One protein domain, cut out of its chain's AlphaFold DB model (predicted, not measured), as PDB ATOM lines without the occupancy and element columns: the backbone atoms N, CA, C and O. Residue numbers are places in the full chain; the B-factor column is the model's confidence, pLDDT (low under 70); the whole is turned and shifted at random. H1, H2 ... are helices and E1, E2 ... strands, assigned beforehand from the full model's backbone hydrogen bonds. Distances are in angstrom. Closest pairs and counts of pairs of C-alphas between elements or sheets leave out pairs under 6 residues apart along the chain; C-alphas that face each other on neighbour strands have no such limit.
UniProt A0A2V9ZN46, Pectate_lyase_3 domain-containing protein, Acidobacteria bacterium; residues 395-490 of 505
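This is residues 395 to 490 of the 505 residues of the protein "Pectate_lyase_3 domain-containing protein" of Acidobacteria bacterium (UniProt A0A2V9ZN46). The chain is wound in three stacked turns, a short solenoid with strands of successive turns side by side: E1, E2 and H2 make the first turn, E3, E4 and E5 the second, E6, E7 and E10 the third. Between E7 and E10 the third turn makes a detour into the hairpin E8 and E9, an arm that reaches away from the coil. The printed part has 96 residues with two named helices and ten named strands, in the order E1 H1 E2 H2 E3 E4 E5 E6 E7 E8 E9 E10. The sheets E1 E3 E6, E2 E4 E7 and E5 E10 are parallel, E8 E9 is antiparallel, and the class is mixed, helices and strands. The whole is compact, with a radius of gyration of the C-alphas of 13.7 A and spans of 38 by 33 by 21 A.

E1, residues 395 to 397, is an edge strand beside E3, residues 428 to 432; N 396 and O 429 are 2.8 A apart, within hydrogen-bond range. On the other side of E3 is E6, residues 449 to 453, with N 430 and O 450 at 2.8 A. H1, residues 398 to 401, only just is on this sheet and only grazes it, with residues 398 to 399. In the second sheet, E2, residues 406 to 410, pairs with E4, residues 436 to 440, through N 407 and O 437, 2.7 A; E7, residues 457 to 461, follows, with N 438 and O 458 at 2.8 A. H2, residues 412 to 422, is on the first sheet, two layers with the helix on one face, at a height over the sheet of 9.6 A; it lies over E3 and runs along the strands, at 12 degrees to E3 on the local plane. H1 and H2 touch, closest at the C-alphas of Phe 401 and Ala 414, 5.0 A. H2 is also on the sheet E2 E4 E7. E4 runs on into E5, residues 443 to 445, across a break of 2 residues at 94 degrees. The closest C-alphas of H2 and E5 are those of Gln 416 and Val 443, 5.8 A apart. E5 is parallel to E10, residues 487 to 489, with N 445 and O 488 at 2.8 A. E8, residues 470 to 475, and E9, residues 478 to 483, form a hairpin, with N 473 and O 480 at 2.9 A; E8 and E10 are apart. In H2 every O i to N i+4 pair is within hydrogen-bond range; H1 is too short for such a pair.

E1 begins at C-alpha 395, (237.118, 190.471, 398.546). H2 is 15.4 A long, E9 14.1 A, E7 13.2 A and E3 13.0 A. E10 ends at C-alpha 489, (221.164, 181.314, 403.915).

The C-alphas farthest apart, those of Asp 400 and Arg 478, are 39.9 A apart. The printed part has no cut and no long link. No printed residue has a pLDDT under 70.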
ATOM      1  N   VAL A 395     236.595 191.540 397.682       91.81
ATOM      2  CA  VAL A 395     237.118 190.471 398.546       91.81
ATOM      3  C   VAL A 395     237.255 190.996 399.973       91.81
ATOM      4  O   VAL A 395     238.000 191.943 400.204       91.81
ATOM      5  N   LEU A 396     236.563 190.377 400.929       95.19
ATOM      6  CA  LEU A 396     236.649 190.691 402.358       95.19
ATOM      7  C   LEU A 396     237.237 189.500 403.116       95.19
ATOM      8  O   LEU A 396     236.747 188.381 402.978       95.19
ATOM      9  N   ASN A 397     238.272 189.708 403.928       96.75
ATOM     10  CA  ASN A 397     238.899 188.638 404.701       96.75
ATOM     11  C   ASN A 397     238.310 188.573 406.115       96.75
ATOM     12  O   ASN A 397     238.279 189.582 406.809       96.75
ATOM     13  N   VAL A 398     237.903 187.389 406.584       97.44
ATOM     14  CA  VAL A 398     237.316 187.237 407.934       97.44
ATOM     15  C   VAL A 398     238.247 187.686 409.067       97.44
ATOM     16  O   VAL A 398     237.771 188.092 410.129       97.44
ATOM     17  N   ARG A 399     239.570 187.665 408.850       97.56
ATOM     18  CA  ARG A 399     240.559 188.157 409.824       97.56
ATOM     19  C   ARG A 399     240.509 189.668 410.004       97.56
ATOM     20  O   ARG A 399     240.675 190.135 411.127       97.56
ATOM     21  N   ASP A 400     240.188 190.413 408.948       97.62
ATOM     22  CA  ASP A 400     240.053 191.876 409.006       97.62
ATOM     23  C   ASP A 400     238.858 192.295 409.880       97.62
ATOM     24  O   ASP A 400     238.793 193.416 410.378       97.62
ATOM     25  N   PHE A 401     237.928 191.365 410.125       97.56
ATOM     26  CA  PHE A 401     236.769 191.539 411.001       97.56
ATOM     27  C   PHE A 401     236.936 190.856 412.369       97.56
ATOM     28  O   PHE A 401     235.980 190.799 413.148       97.56
ATOM     29  N   GLY A 402     238.147 190.376 412.679       97.31
ATOM     30  CA  GLY A 402     238.534 189.874 413.997       97.31
ATOM     31  C   GLY A 402     238.504 188.355 414.172       97.31
ATOM     32  O   GLY A 402     238.578 187.900 415.309       97.31
ATOM     33  N   ALA A 403     238.386 187.563 413.100       98.00
ATOM     34  CA  ALA A 403     238.491 186.107 413.210       98.00
ATOM     35  C   ALA A 403     239.935 185.696 413.529       98.00
ATOM     36  O   ALA A 403     240.875 186.113 412.847       98.00
ATOM     37  N   THR A 404     240.114 184.855 414.543       97.19
ATOM     38  CA  THR A 404     241.433 184.437 415.033       97.19
ATOM     39  C   THR A 404     241.966 183.195 414.319       97.19
ATOM     40  O   THR A 404     243.170 183.100 414.080       97.19
ATOM     41  N   GLY A 405     241.098 182.246 413.945       97.00
ATOM     42  CA  GLY A 405     241.492 181.014 413.255       97.00
ATOM     43  C   GLY A 405     242.369 180.065 414.081       97.00
ATOM     44  O   GLY A 405     243.138 179.296 413.502       97.00
ATOM     45  N   ASN A 406     242.283 180.119 415.414       97.12
ATOM     46  CA  ASN A 406     243.116 179.325 416.332       97.12
ATOM     47  C   ASN A 406     242.487 177.989 416.791       97.12
ATOM     48  O   ASN A 406     243.101 177.259 417.567       97.12
ATOM     49  N   GLY A 407     241.266 177.677 416.356       96.31
ATOM     50  CA  GLY A 407     240.527 176.449 416.666       96.31
ATOM     51  C   GLY A 407     239.840 176.415 418.032       96.31
ATOM     52  O   GLY A 407     239.190 175.424 418.347       96.31
ATOM     53  N   THR A 408     239.964 177.467 418.846       95.81
ATOM     54  CA  THR A 408     239.409 177.507 420.213       95.81
ATOM     55  C   THR A 408     238.544 178.735 420.485       95.81
ATOM     56  O   THR A 408     237.599 178.660 421.265       95.81
ATOM     57  N   THR A 409     238.830 179.868 419.845       97.50
ATOM     58  CA  THR A 409     238.025 181.090 419.948       97.50
ATOM     59  C   THR A 409     236.815 181.006 419.024       97.50
ATOM     60  O   THR A 409     236.950 180.639 417.859       97.50
ATOM     61  N   LEU A 410     235.631 181.365 419.534       97.94
ATOM     62  CA  LEU A 410     234.400 181.389 418.746       97.94
ATOM     63  C   LEU A 410     234.397 182.590 417.781       97.94
ATOM     64  O   LEU A 410     234.055 183.712 418.154       97.94
ATOM     65  N   ASP A 411     234.744 182.347 416.518       98.56
ATOM     66  CA  ASP A 411     234.903 183.351 415.457       98.56
ATOM     67  C   ASP A 411     233.566 183.753 414.786       98.56
ATOM     68  O   ASP A 411     233.544 184.550 413.843       98.56
ATOM     69  N   THR A 412     232.421 183.249 415.271       98.19
ATOM     70  CA  THR A 412     231.079 183.479 414.692       98.19
ATOM     71  C   THR A 412     230.761 184.951 414.466       98.19
ATOM     72  O   THR A 412     230.253 185.322 413.408       98.19
ATOM     73  N   ALA A 413     231.085 185.814 415.432       98.00
ATOM     74  CA  ALA A 413     230.807 187.244 415.322       98.00
ATOM     75  C   ALA A 413     231.628 187.909 414.202       98.00
ATOM     76  O   ALA A 413     231.104 188.763 413.487       98.00
ATOM     77  N   ALA A 414     232.888 187.508 414.019       98.12
ATOM     78  CA  ALA A 414     233.748 188.027 412.958       98.12
ATOM     79  C   ALA A 414     233.276 187.561 411.573       98.12
ATOM     80  O   ALA A 414     233.149 188.373 410.651       98.12
ATOM     81  N   PHE A 415     232.908 186.282 411.442       97.94
ATOM     82  CA  PHE A 415     232.312 185.754 410.211       97.94
ATOM     83  C   PHE A 415     231.011 186.480 409.862       97.94
ATOM     84  O   PHE A 415     230.845 186.938 408.731       97.94
ATOM     85  N   GLN A 416     230.108 186.662 410.832       97.06
ATOM     86  CA  GLN A 416     228.836 187.334 410.577       97.06
ATOM     87  C   GLN A 416     229.015 188.821 410.237       97.06
ATOM     88  O   GLN A 416     228.302 189.332 409.374       97.06
ATOM     89  N   LYS A 417     229.976 189.520 410.862       97.19
ATOM     90  CA  LYS A 417     230.335 190.901 410.493       97.19
ATOM     91  C   LYS A 417     230.840 190.986 409.053       97.19
ATOM     92  O   LYS A 417     230.371 191.846 408.312       97.19
ATOM     93  N   THR A 418     231.718 190.071 408.650       97.06
ATOM     94  CA  THR A 418     232.258 190.017 407.280       97.06
ATOM     95  C   THR A 418     231.147 189.771 406.255       97.06
ATOM     96  O   THR A 418     231.020 190.508 405.280       97.06
ATOM     97  N   LEU A 419     230.277 188.786 406.511       94.12
ATOM     98  CA  LEU A 419     229.113 188.483 405.668       94.12
ATOM     99  C   LEU A 419     228.129 189.660 405.591       94.12
ATOM    100  O   LEU A 419     227.579 189.941 404.530       94.12
ATOM    101  N   ASN A 420     227.923 190.386 406.692       92.81
ATOM    102  CA  ASN A 420     227.077 191.578 406.695       92.81
ATOM    103  C   ASN A 420     227.690 192.731 405.890       92.81
ATOM    104  O   ASN A 420     226.960 193.390 405.157       92.81
ATOM    105  N   ALA A 421     229.005 192.950 405.975       90.75
ATOM    106  CA  ALA A 421     229.702 193.944 405.159       90.75
ATOM    107  C   ALA A 421     229.657 193.602 403.657       90.75
ATOM    108  O   ALA A 421     229.609 194.492 402.810       90.75
ATOM    109  N   CYS A 422     229.589 192.315 403.304       88.31
ATOM    110  CA  CYS A 422     229.403 191.900 401.915       88.31
ATOM    111  C   CYS A 422     228.048 192.305 401.317       88.31
ATOM    112  O   CYS A 422     227.972 192.505 400.107       88.31
ATOM    113  N   LYS A 423     226.992 192.481 402.126       84.00
ATOM    114  CA  LYS A 423     225.636 192.807 401.637       84.00
ATOM    115  C   LYS A 423     225.558 194.106 400.833       84.00
ATOM    116  O   LYS A 423     224.655 194.247 400.018       84.00
ATOM    117  N   SER A 424     226.469 195.052 401.061       78.00
ATOM    118  CA  SER A 424     226.494 196.333 400.345       78.00
ATOM    119  C   SER A 424     227.181 196.266 398.977       78.00
ATOM    120  O   SER A 424     227.270 197.289 398.305       78.00
ATOM    121  N   HIS A 425     227.694 195.100 398.570       78.50
ATOM    122  CA  HIS A 425     228.449 194.937 397.331       78.50
ATOM    123  C   HIS A 425     227.668 194.098 396.305       78.50
ATOM    124  O   HIS A 425     227.067 193.086 396.668       78.50
ATOM    125  N   PRO A 426     227.694 194.470 395.012       71.62
ATOM    126  CA  PRO A 426     226.964 193.754 393.960       71.62
ATOM    127  C   PRO A 426     227.519 192.345 393.686       71.62
ATOM    128  O   PRO A 426     226.805 191.497 393.162       71.62
ATOM    129  N   SER A 427     228.779 192.088 394.044       79.12
ATOM    130  CA  SER A 427     229.425 190.772 394.039       79.12
ATOM    131  C   SER A 427     230.510 190.767 395.115       79.12
ATOM    132  O   SER A 427     231.408 191.611 395.073       79.12
ATOM    133  N   CYS A 428     230.424 189.859 396.091       87.44
ATOM    134  CA  CYS A 428     231.355 189.816 397.220       87.44
ATOM    135  C   CYS A 428     231.897 188.407 397.481       87.44
ATOM    136  O   CYS A 428     231.146 187.433 397.491       87.44
ATOM    137  N   LEU A 429     233.197 188.298 397.738       91.75
ATOM    138  CA  LEU A 429     233.879 187.093 398.195       91.75
ATOM    139  C   LEU A 429     234.317 187.285 399.648       91.75
ATOM    140  O   LEU A 429     235.195 188.094 399.932       91.75
ATOM    141  N   VAL A 430     233.746 186.509 400.564       96.12
ATOM    142  CA  VAL A 430     234.265 186.366 401.926       96.12
ATOM    143  C   VAL A 430     235.363 185.314 401.912       96.12
ATOM    144  O   VAL A 430     235.096 184.136 401.689       96.12
ATOM    145  N   ASN A 431     236.601 185.733 402.146       97.38
ATOM    146  CA  ASN A 431     237.759 184.857 402.181       97.38
ATOM    147  C   ASN A 431     238.048 184.381 403.609       97.38
ATOM    148  O   ASN A 431     238.251 185.195 404.513       97.38
ATOM    149  N   VAL A 432     238.135 183.064 403.786       97.88
ATOM    150  CA  VAL A 432     238.598 182.392 405.004       97.88
ATOM    151  C   VAL A 432     240.016 181.877 404.740       97.88
ATOM    152  O   VAL A 432     240.176 180.850 404.074       97.88
ATOM    153  N   PRO A 433     241.064 182.599 405.180       97.38
ATOM    154  CA  PRO A 433     242.430 182.315 404.759       97.38
ATOM    155  C   PRO A 433     243.055 181.154 405.539       97.38
ATOM    156  O   PRO A 433     242.777 180.948 406.724       97.38
ATOM    157  N   ALA A 434     243.969 180.443 404.885       93.94
ATOM    158  CA  ALA A 434     244.876 179.492 405.518       93.94
ATOM    159  C   ALA A 434     246.152 180.195 406.041       93.94
ATOM    160  O   ALA A 434     246.482 181.288 405.572       93.94
ATOM    161  N   PRO A 435     246.900 179.575 406.974       94.88
ATOM    162  CA  PRO A 435     246.488 178.429 407.789       94.88
ATOM    163  C   PRO A 435     245.500 178.876 408.869       94.88
ATOM    164  O   PRO A 435     245.620 179.990 409.374       94.88
ATOM    165  N   GLY A 436     244.547 178.033 409.259       96.12
ATOM    166  CA  GLY A 436     243.696 178.336 410.410       96.12
ATOM    167  C   GLY A 436     242.509 177.399 410.568       96.12
ATOM    168  O   GLY A 436     241.941 176.934 409.581       96.12
ATOM    169  N   THR A 437     242.118 177.175 411.817       98.12
ATOM    170  CA  THR A 437     240.881 176.485 412.182       98.12
ATOM    171  C   THR A 437     239.947 177.503 412.819       98.12
ATOM    172  O   THR A 437     240.245 178.060 413.867       98.12
ATOM    173  N   TYR A 438     238.829 177.791 412.175       98.44
ATOM    174  CA  TYR A 438     237.889 178.824 412.592       98.44
ATOM    175  C   TYR A 438     236.701 178.146 413.261       98.44
ATOM    176  O   TYR A 438     235.875 177.542 412.574       98.44
ATOM    177  N   LEU A 439     236.643 178.200 414.594       98.44
ATOM    178  CA  LEU A 439     235.541 177.631 415.365       98.44
ATOM    179  C   LEU A 439     234.339 178.575 415.284       98.44
ATOM    180  O   LEU A 439     234.413 179.704 415.762       98.44
ATOM    181  N   ILE A 440     233.231 178.138 414.688       98.44
ATOM    182  CA  ILE A 440     232.021 178.952 414.533       98.44
ATOM    183  C   ILE A 440     230.760 178.166 414.923       98.44
ATOM    184  O   ILE A 440     230.635 176.977 414.652       98.44
ATOM    185  N   GLY A 441     229.798 178.841 415.546       97.75
ATOM    186  CA  GLY A 441     228.373 178.509 415.507       97.75
ATOM    187  C   GLY A 441     227.699 178.899 414.189       97.75
ATOM    188  O   GLY A 441     228.362 179.088 413.171       97.75
ATOM    189  N   ASN A 442     226.378 179.080 414.208       97.31
ATOM    190  CA  ASN A 442     225.610 179.452 413.018       97.31
ATOM    191  C   ASN A 442     226.055 180.802 412.418       97.31
ATOM    192  O   ASN A 442     226.103 181.817 413.111       97.31
ATOM    193  N   VAL A 443     226.282 180.823 411.100       97.06
ATOM    194  CA  VAL A 443     226.437 182.051 410.302       97.06
ATOM    195  C   VAL A 443     225.392 182.111 409.192       97.06
ATOM    196  O   VAL A 443     224.972 181.086 408.650       97.06
ATOM    197  N   VAL A 444     224.964 183.325 408.851       94.38
ATOM    198  CA  VAL A 444     223.898 183.590 407.883       94.38
ATOM    199  C   VAL A 444     224.445 184.336 406.670       94.38
ATOM    200  O   VAL A 444     224.917 185.472 406.782       94.38
ATOM    201  N   MET A 445     224.340 183.699 405.507       91.56
ATOM    202  CA  MET A 445     224.686 184.239 404.195       91.56
ATOM    203  C   MET A 445     223.508 184.986 403.554       91.56
ATOM    204  O   MET A 445     222.337 184.695 403.814       91.56
ATOM    205  N   SER A 446     223.844 185.931 402.679       86.69
ATOM    206  CA  SER A 446     222.927 186.716 401.843       86.69
ATOM    207  C   SER A 446     223.200 186.495 400.355       86.69
ATOM    208  O   SER A 446     224.204 185.883 399.989       86.69
ATOM    209  N   SER A 447     222.330 187.025 399.490       84.00
ATOM    210  CA  SER A 447     222.552 187.042 398.039       84.00
ATOM    211  C   SER A 447     223.901 187.649 397.649       84.00
ATOM    212  O   SER A 447     224.485 188.439 398.392       84.00
ATOM    213  N   ASN A 448     224.381 187.273 396.461       77.44
ATOM    214  CA  ASN A 448     225.599 187.800 395.829       77.44
ATOM    215  C   ASN A 448     226.880 187.641 396.672       77.44
ATOM    216  O   ASN A 448     227.845 188.385 396.497       77.44
ATOM    217  N   THR A 449     226.888 186.667 397.589       87.19
ATOM    218  CA  THR A 449     228.001 186.390 398.503       87.19
ATOM    219  C   THR A 449     228.592 185.009 398.234       87.19
ATOM    220  O   THR A 449     227.895 184.001 398.323       87.19
ATOM    221  N   THR A 450     229.897 184.956 397.986       90.38
ATOM    222  CA  THR A 450     230.682 183.721 397.891       90.38
ATOM    223  C   THR A 450     231.496 183.552 399.167       90.38
ATOM    224  O   THR A 450     232.316 184.408 399.477       90.38
ATOM    225  N   LEU A 451     231.310 182.455 399.905       93.75
ATOM    226  CA  LEU A 451     232.192 182.095 401.020       93.75
ATOM    227  C   LEU A 451     233.302 181.175 400.500       93.75
ATOM    228  O   LEU A 451     233.047 180.021 400.167       93.75
ATOM    229  N   ASN A 452     234.525 181.691 400.420       96.31
ATOM    230  CA  ASN A 452     235.697 180.953 399.971       96.31
ATOM    231  C   ASN A 452     236.503 180.453 401.171       96.31
ATOM    232  O   ASN A 452     237.088 181.254 401.901       96.31
ATOM    233  N   VAL A 453     236.571 179.135 401.350       97.00
ATOM    234  CA  VAL A 453     237.457 178.506 402.336       97.00
ATOM    235  C   VAL A 453     238.734 178.083 401.627       97.00
ATOM    236  O   VAL A 453     238.720 177.156 400.820       97.00
ATOM    237  N   ALA A 454     239.829 178.797 401.893       96.19
ATOM    238  CA  ALA A 454     241.104 178.534 401.239       96.19
ATOM    239  C   ALA A 454     241.616 177.123 401.567       96.19
ATOM    240  O   ALA A 454     241.427 176.619 402.675       96.19
ATOM    241  N   THR A 455     242.323 176.497 400.626       96.00
ATOM    242  CA  THR A 455     243.006 175.221 400.867       96.00
ATOM    243  C   THR A 455     243.923 175.334 402.090       96.00
ATOM    244  O   THR A 455     244.806 176.188 402.125       96.00
ATOM    245  N   GLY A 456     243.704 174.487 403.101       93.38
ATOM    246  CA  GLY A 456     244.435 174.525 404.377       93.38
ATOM    247  C   GLY A 456     243.779 175.363 405.485       93.38
ATOM    248  O   GLY A 456     244.311 175.421 406.592       93.38
ATOM    249  N   ALA A 457     242.630 175.993 405.221       97.88
ATOM    250  CA  ALA A 457     241.742 176.525 406.250       97.88
ATOM    251  C   ALA A 457     240.652 175.497 406.594       97.88
ATOM    252  O   ALA A 457     240.168 174.775 405.725       97.88
ATOM    253  N   THR A 458     240.244 175.447 407.860       97.75
ATOM    254  CA  THR A 458     239.131 174.614 408.338       97.75
ATOM    255  C   THR A 458     238.078 175.500 408.983       97.75
ATOM    256  O   THR A 458     238.392 176.262 409.890       97.75
ATOM    257  N   VAL A 459     236.822 175.385 408.555       97.88
ATOM    258  CA  VAL A 459     235.678 175.949 409.285       97.88
ATOM    259  C   VAL A 459     235.127 174.846 410.182       97.88
ATOM    260  O   VAL A 459     234.577 173.861 409.691       97.88
ATOM    261  N   GLN A 460     235.327 174.981 411.489       97.81
ATOM    262  CA  GLN A 460     234.950 173.983 412.484       97.81
ATOM    263  C   GLN A 460     233.656 174.405 413.181       97.81
ATOM    264  O   GLN A 460     233.570 175.501 413.725       97.81
ATOM    265  N   GLY A 461     232.653 173.526 413.195       97.81
ATOM    266  CA  GLY A 461     231.419 173.771 413.936       97.81
ATOM    267  C   GLY A 461     231.622 173.685 415.447       97.81
ATOM    268  O   GLY A 461     232.244 172.741 415.934       97.81
ATOM    269  N   SER A 462     231.068 174.646 416.186       97.25
ATOM    270  CA  SER A 462     230.933 174.567 417.643       97.25
ATOM    271  C   SER A 462     230.112 173.338 418.035       97.25
ATOM    272  O   SER A 462     229.147 172.982 417.359       97.25
ATOM    273  N   ASN A 463     230.473 172.686 419.136       95.75
ATOM    274  CA  ASN A 463     229.699 171.587 419.712       95.75
ATOM    275  C   ASN A 463     228.649 172.068 420.733       95.75
ATOM    276  O   ASN A 463     227.932 171.248 421.303       95.75
ATOM    277  N   ASN A 464     228.545 173.378 420.967       96.62
ATOM    278  CA  ASN A 464     227.553 173.967 421.856       96.62
ATOM    279  C   ASN A 464     226.246 174.252 421.101       96.62
ATOM    280  O   ASN A 464     226.201 175.094 420.206       96.62
ATOM    281  N   ALA A 465     225.157 173.590 421.500       94.44
ATOM    282  CA  ALA A 465     223.841 173.751 420.877       94.44
ATOM    283  C   ALA A 465     223.301 175.193 420.942       94.44
ATOM    284  O   ALA A 465     222.541 175.597 420.062       94.44
ATOM    285  N   ALA A 466     223.710 175.988 421.940       95.81
ATOM    286  CA  ALA A 466     223.293 177.385 422.074       95.81
ATOM    287  C   ALA A 466     223.818 178.287 420.940       95.81
ATOM    288  O   ALA A 466     223.213 179.320 420.655       95.81
ATOM    289  N   ASP A 467     224.887 177.878 420.252       97.12
ATOM    290  CA  ASP A 467     225.463 178.634 419.135       97.12
ATOM    291  C   ASP A 467     224.673 178.444 417.823       97.12
ATOM    292  O   ASP A 467     225.004 179.032 416.787       97.12
ATOM    293  N   TYR A 468     223.611 177.631 417.857       97.31
ATOM    294  CA  TYR A 468     222.736 177.340 416.729       97.31
ATOM    295  C   TYR A 468     221.288 177.686 417.094       97.31
ATOM    296  O   TYR A 468     220.630 176.928 417.808       97.31
ATOM    297  N   PRO A 469     220.738 178.808 416.603       94.94
ATOM    298  CA  PRO A 469     219.356 179.181 416.889       94.94
ATOM    299  C   PRO A 469     218.359 178.110 416.431       94.94
ATOM    300  O   PRO A 469     218.516 177.548 415.345       94.94
ATOM    301  N   VAL A 470     217.317 177.857 417.226       94.19
ATOM    302  CA  VAL A 470     216.210 176.969 416.844       94.19
ATOM    303  C   VAL A 470     215.256 177.726 415.924       94.19
ATOM    304  O   VAL A 470     214.803 178.820 416.253       94.19
ATOM    305  N   ILE A 471     214.970 177.149 414.760       92.44
ATOM    306  CA  ILE A 471     213.975 177.637 413.806       92.44
ATOM    307  C   ILE A 471     213.112 176.475 413.315       92.44
ATOM    308  O   ILE A 471     213.446 175.303 413.493       92.44
ATOM    309  N   THR A 472     212.034 176.796 412.608       92.00
ATOM    310  CA  THR A 472     211.327 175.805 411.801       92.00
ATOM    311  C   THR A 472     212.234 175.344 410.655       92.00
ATOM    312  O   THR A 472     212.595 176.137 409.785       92.00
ATOM    313  N   ILE A 473     212.607 174.066 410.650       89.06
ATOM    314  CA  ILE A 473     213.401 173.424 409.596       89.06
ATOM    315  C   ILE A 473     212.628 172.265 408.973       89.06
ATOM    316  O   ILE A 473     211.653 171.768 409.540       89.06
ATOM    317  N   ARG A 474     213.102 171.788 407.818       89.94
ATOM    318  CA  ARG A 474     212.709 170.483 407.287       89.94
ATOM    319  C   ARG A 474     213.701 169.431 407.772       89.94
ATOM    320  O   ARG A 474     214.813 169.354 407.259       89.94
ATOM    321  N   TRP A 475     213.290 168.630 408.745       86.38
ATOM    322  CA  TRP A 475     214.089 167.557 409.323       86.38
ATOM    323  C   TRP A 475     213.469 166.210 408.948       86.38
ATOM    324  O   TRP A 475     212.267 166.016 409.121       86.38
ATOM    325  N   GLU A 476     214.259 165.328 408.328       90.31
ATOM    326  CA  GLU A 476     213.795 164.024 407.813       90.31
ATOM    327  C   GLU A 476     212.500 164.118 406.972       90.31
ATOM    328  O   GLU A 476     211.588 163.297 407.053       90.31
ATOM    329  N   GLY A 477     212.390 165.179 406.165       89.50
ATOM    330  CA  GLY A 477     211.247 165.427 405.280       89.50
ATOM    331  C   GLY A 477     210.047 166.133 405.924       89.50
ATOM    332  O   GLY A 477     209.174 166.595 405.187       89.50
ATOM    333  N   ARG A 478     210.013 166.310 407.251       89.94
ATOM    334  CA  ARG A 478     208.901 166.945 407.983       89.94
ATOM    335  C   ARG A 478     209.284 168.316 408.537       89.94
ATOM    336  O   ARG A 478     210.453 168.575 408.804       89.94
ATOM    337  N   LEU A 479     208.299 169.200 408.703       91.81
ATOM    338  CA  LEU A 479     208.507 170.472 409.397       91.81
ATOM    339  C   LEU A 479     208.592 170.223 410.905       91.81
ATOM    340  O   LEU A 479     207.712 169.580 411.475       91.81
ATOM    341  N   ALA A 480     209.647 170.729 411.534       92.69
ATOM    342  CA  ALA A 480     209.878 170.614 412.971       92.69
ATOM    343  C   ALA A 480     210.700 171.802 413.487       92.69
ATOM    344  O   ALA A 480     211.382 172.478 412.714       92.69
ATOM    345  N   GLN A 481     210.658 172.045 414.800       94.62
ATOM    346  CA  GLN A 481     211.612 172.944 415.450       94.62
ATOM    347  C   GLN A 481     212.971 172.249 415.533       94.62
ATOM    348  O   GLN A 481     213.074 171.155 416.085       94.62
ATOM    349  N   GLY A 482     214.008 172.878 414.988       91.56
ATOM    350  CA  GLY A 482     215.365 172.348 415.027       91.56
ATOM    351  C   GLY A 482     216.422 173.434 414.884       91.56
ATOM    352  O   GLY A 482     216.141 174.564 414.490       91.56
ATOM    353  N   HIS A 483     217.657 173.098 415.240       93.56
ATOM    354  CA  HIS A 483     218.783 174.021 415.155       93.56
ATOM    355  C   HIS A 483     219.099 174.384 413.698       93.56
ATOM    356  O   HIS A 483     219.073 173.530 412.806       93.56
ATOM    357  N   ARG A 484     219.439 175.652 413.450       92.50
ATOM    358  CA  ARG A 484     220.020 176.076 412.170       92.50
ATOM    359  C   ARG A 484     221.302 175.299 411.884       92.50
ATOM    360  O   ARG A 484     222.088 175.032 412.789       92.50
ATOM    361  N   GLY A 485     221.541 175.011 410.607       92.31
ATOM    362  CA  GLY A 485     222.824 174.473 410.158       92.31
ATOM    363  C   GLY A 485     223.980 175.445 410.414       92.31
ATOM    364  O   GLY A 485     223.772 176.644 410.602       92.31
ATOM    365  N   LEU A 486     225.212 174.931 410.384       95.31
ATOM    366  CA  LEU A 486     226.441 175.715 410.563       95.31
ATOM    367  C   LEU A 486     226.506 176.930 409.626       95.31
ATOM    368  O   LEU A 486     226.770 178.049 410.059       95.31
ATOM    369  N   ILE A 487     226.179 176.706 408.354       95.19
ATOM    370  CA  ILE A 487     226.001 177.746 407.345       95.19
ATOM    371  C   ILE A 487     224.529 177.741 406.955       95.19
ATOM    372  O   ILE A 487     223.986 176.716 406.541       95.19
ATOM    373  N   TYR A 488     223.880 178.888 407.101       92.81
ATOM    374  CA  TYR A 488     222.490 179.094 406.725       92.81
ATOM    375  C   TYR A 488     222.401 180.241 405.724       92.81
ATOM    376  O   TYR A 488     223.207 181.165 405.766       92.81
ATOM    377  N   ALA A 489     221.417 180.216 404.835       88.06
ATOM    378  CA  ALA A 489     221.164 181.314 403.915       88.06
ATOM    379  C   ALA A 489     219.712 181.769 404.044       88.06
ATOM    380  O   ALA A 489     218.803 180.948 404.139       88.06
ATOM    381  N   SER A 490     219.499 183.083 404.065       81.69
ATOM    382  CA  SER A 490     218.173 183.684 404.243       81.69
ATOM    383  C   SER A 490     217.991 184.882 403.324       81.69
ATOM    384  O   SER A 490     218.939 185.649 403.145       81.69
TER     385      SER A 490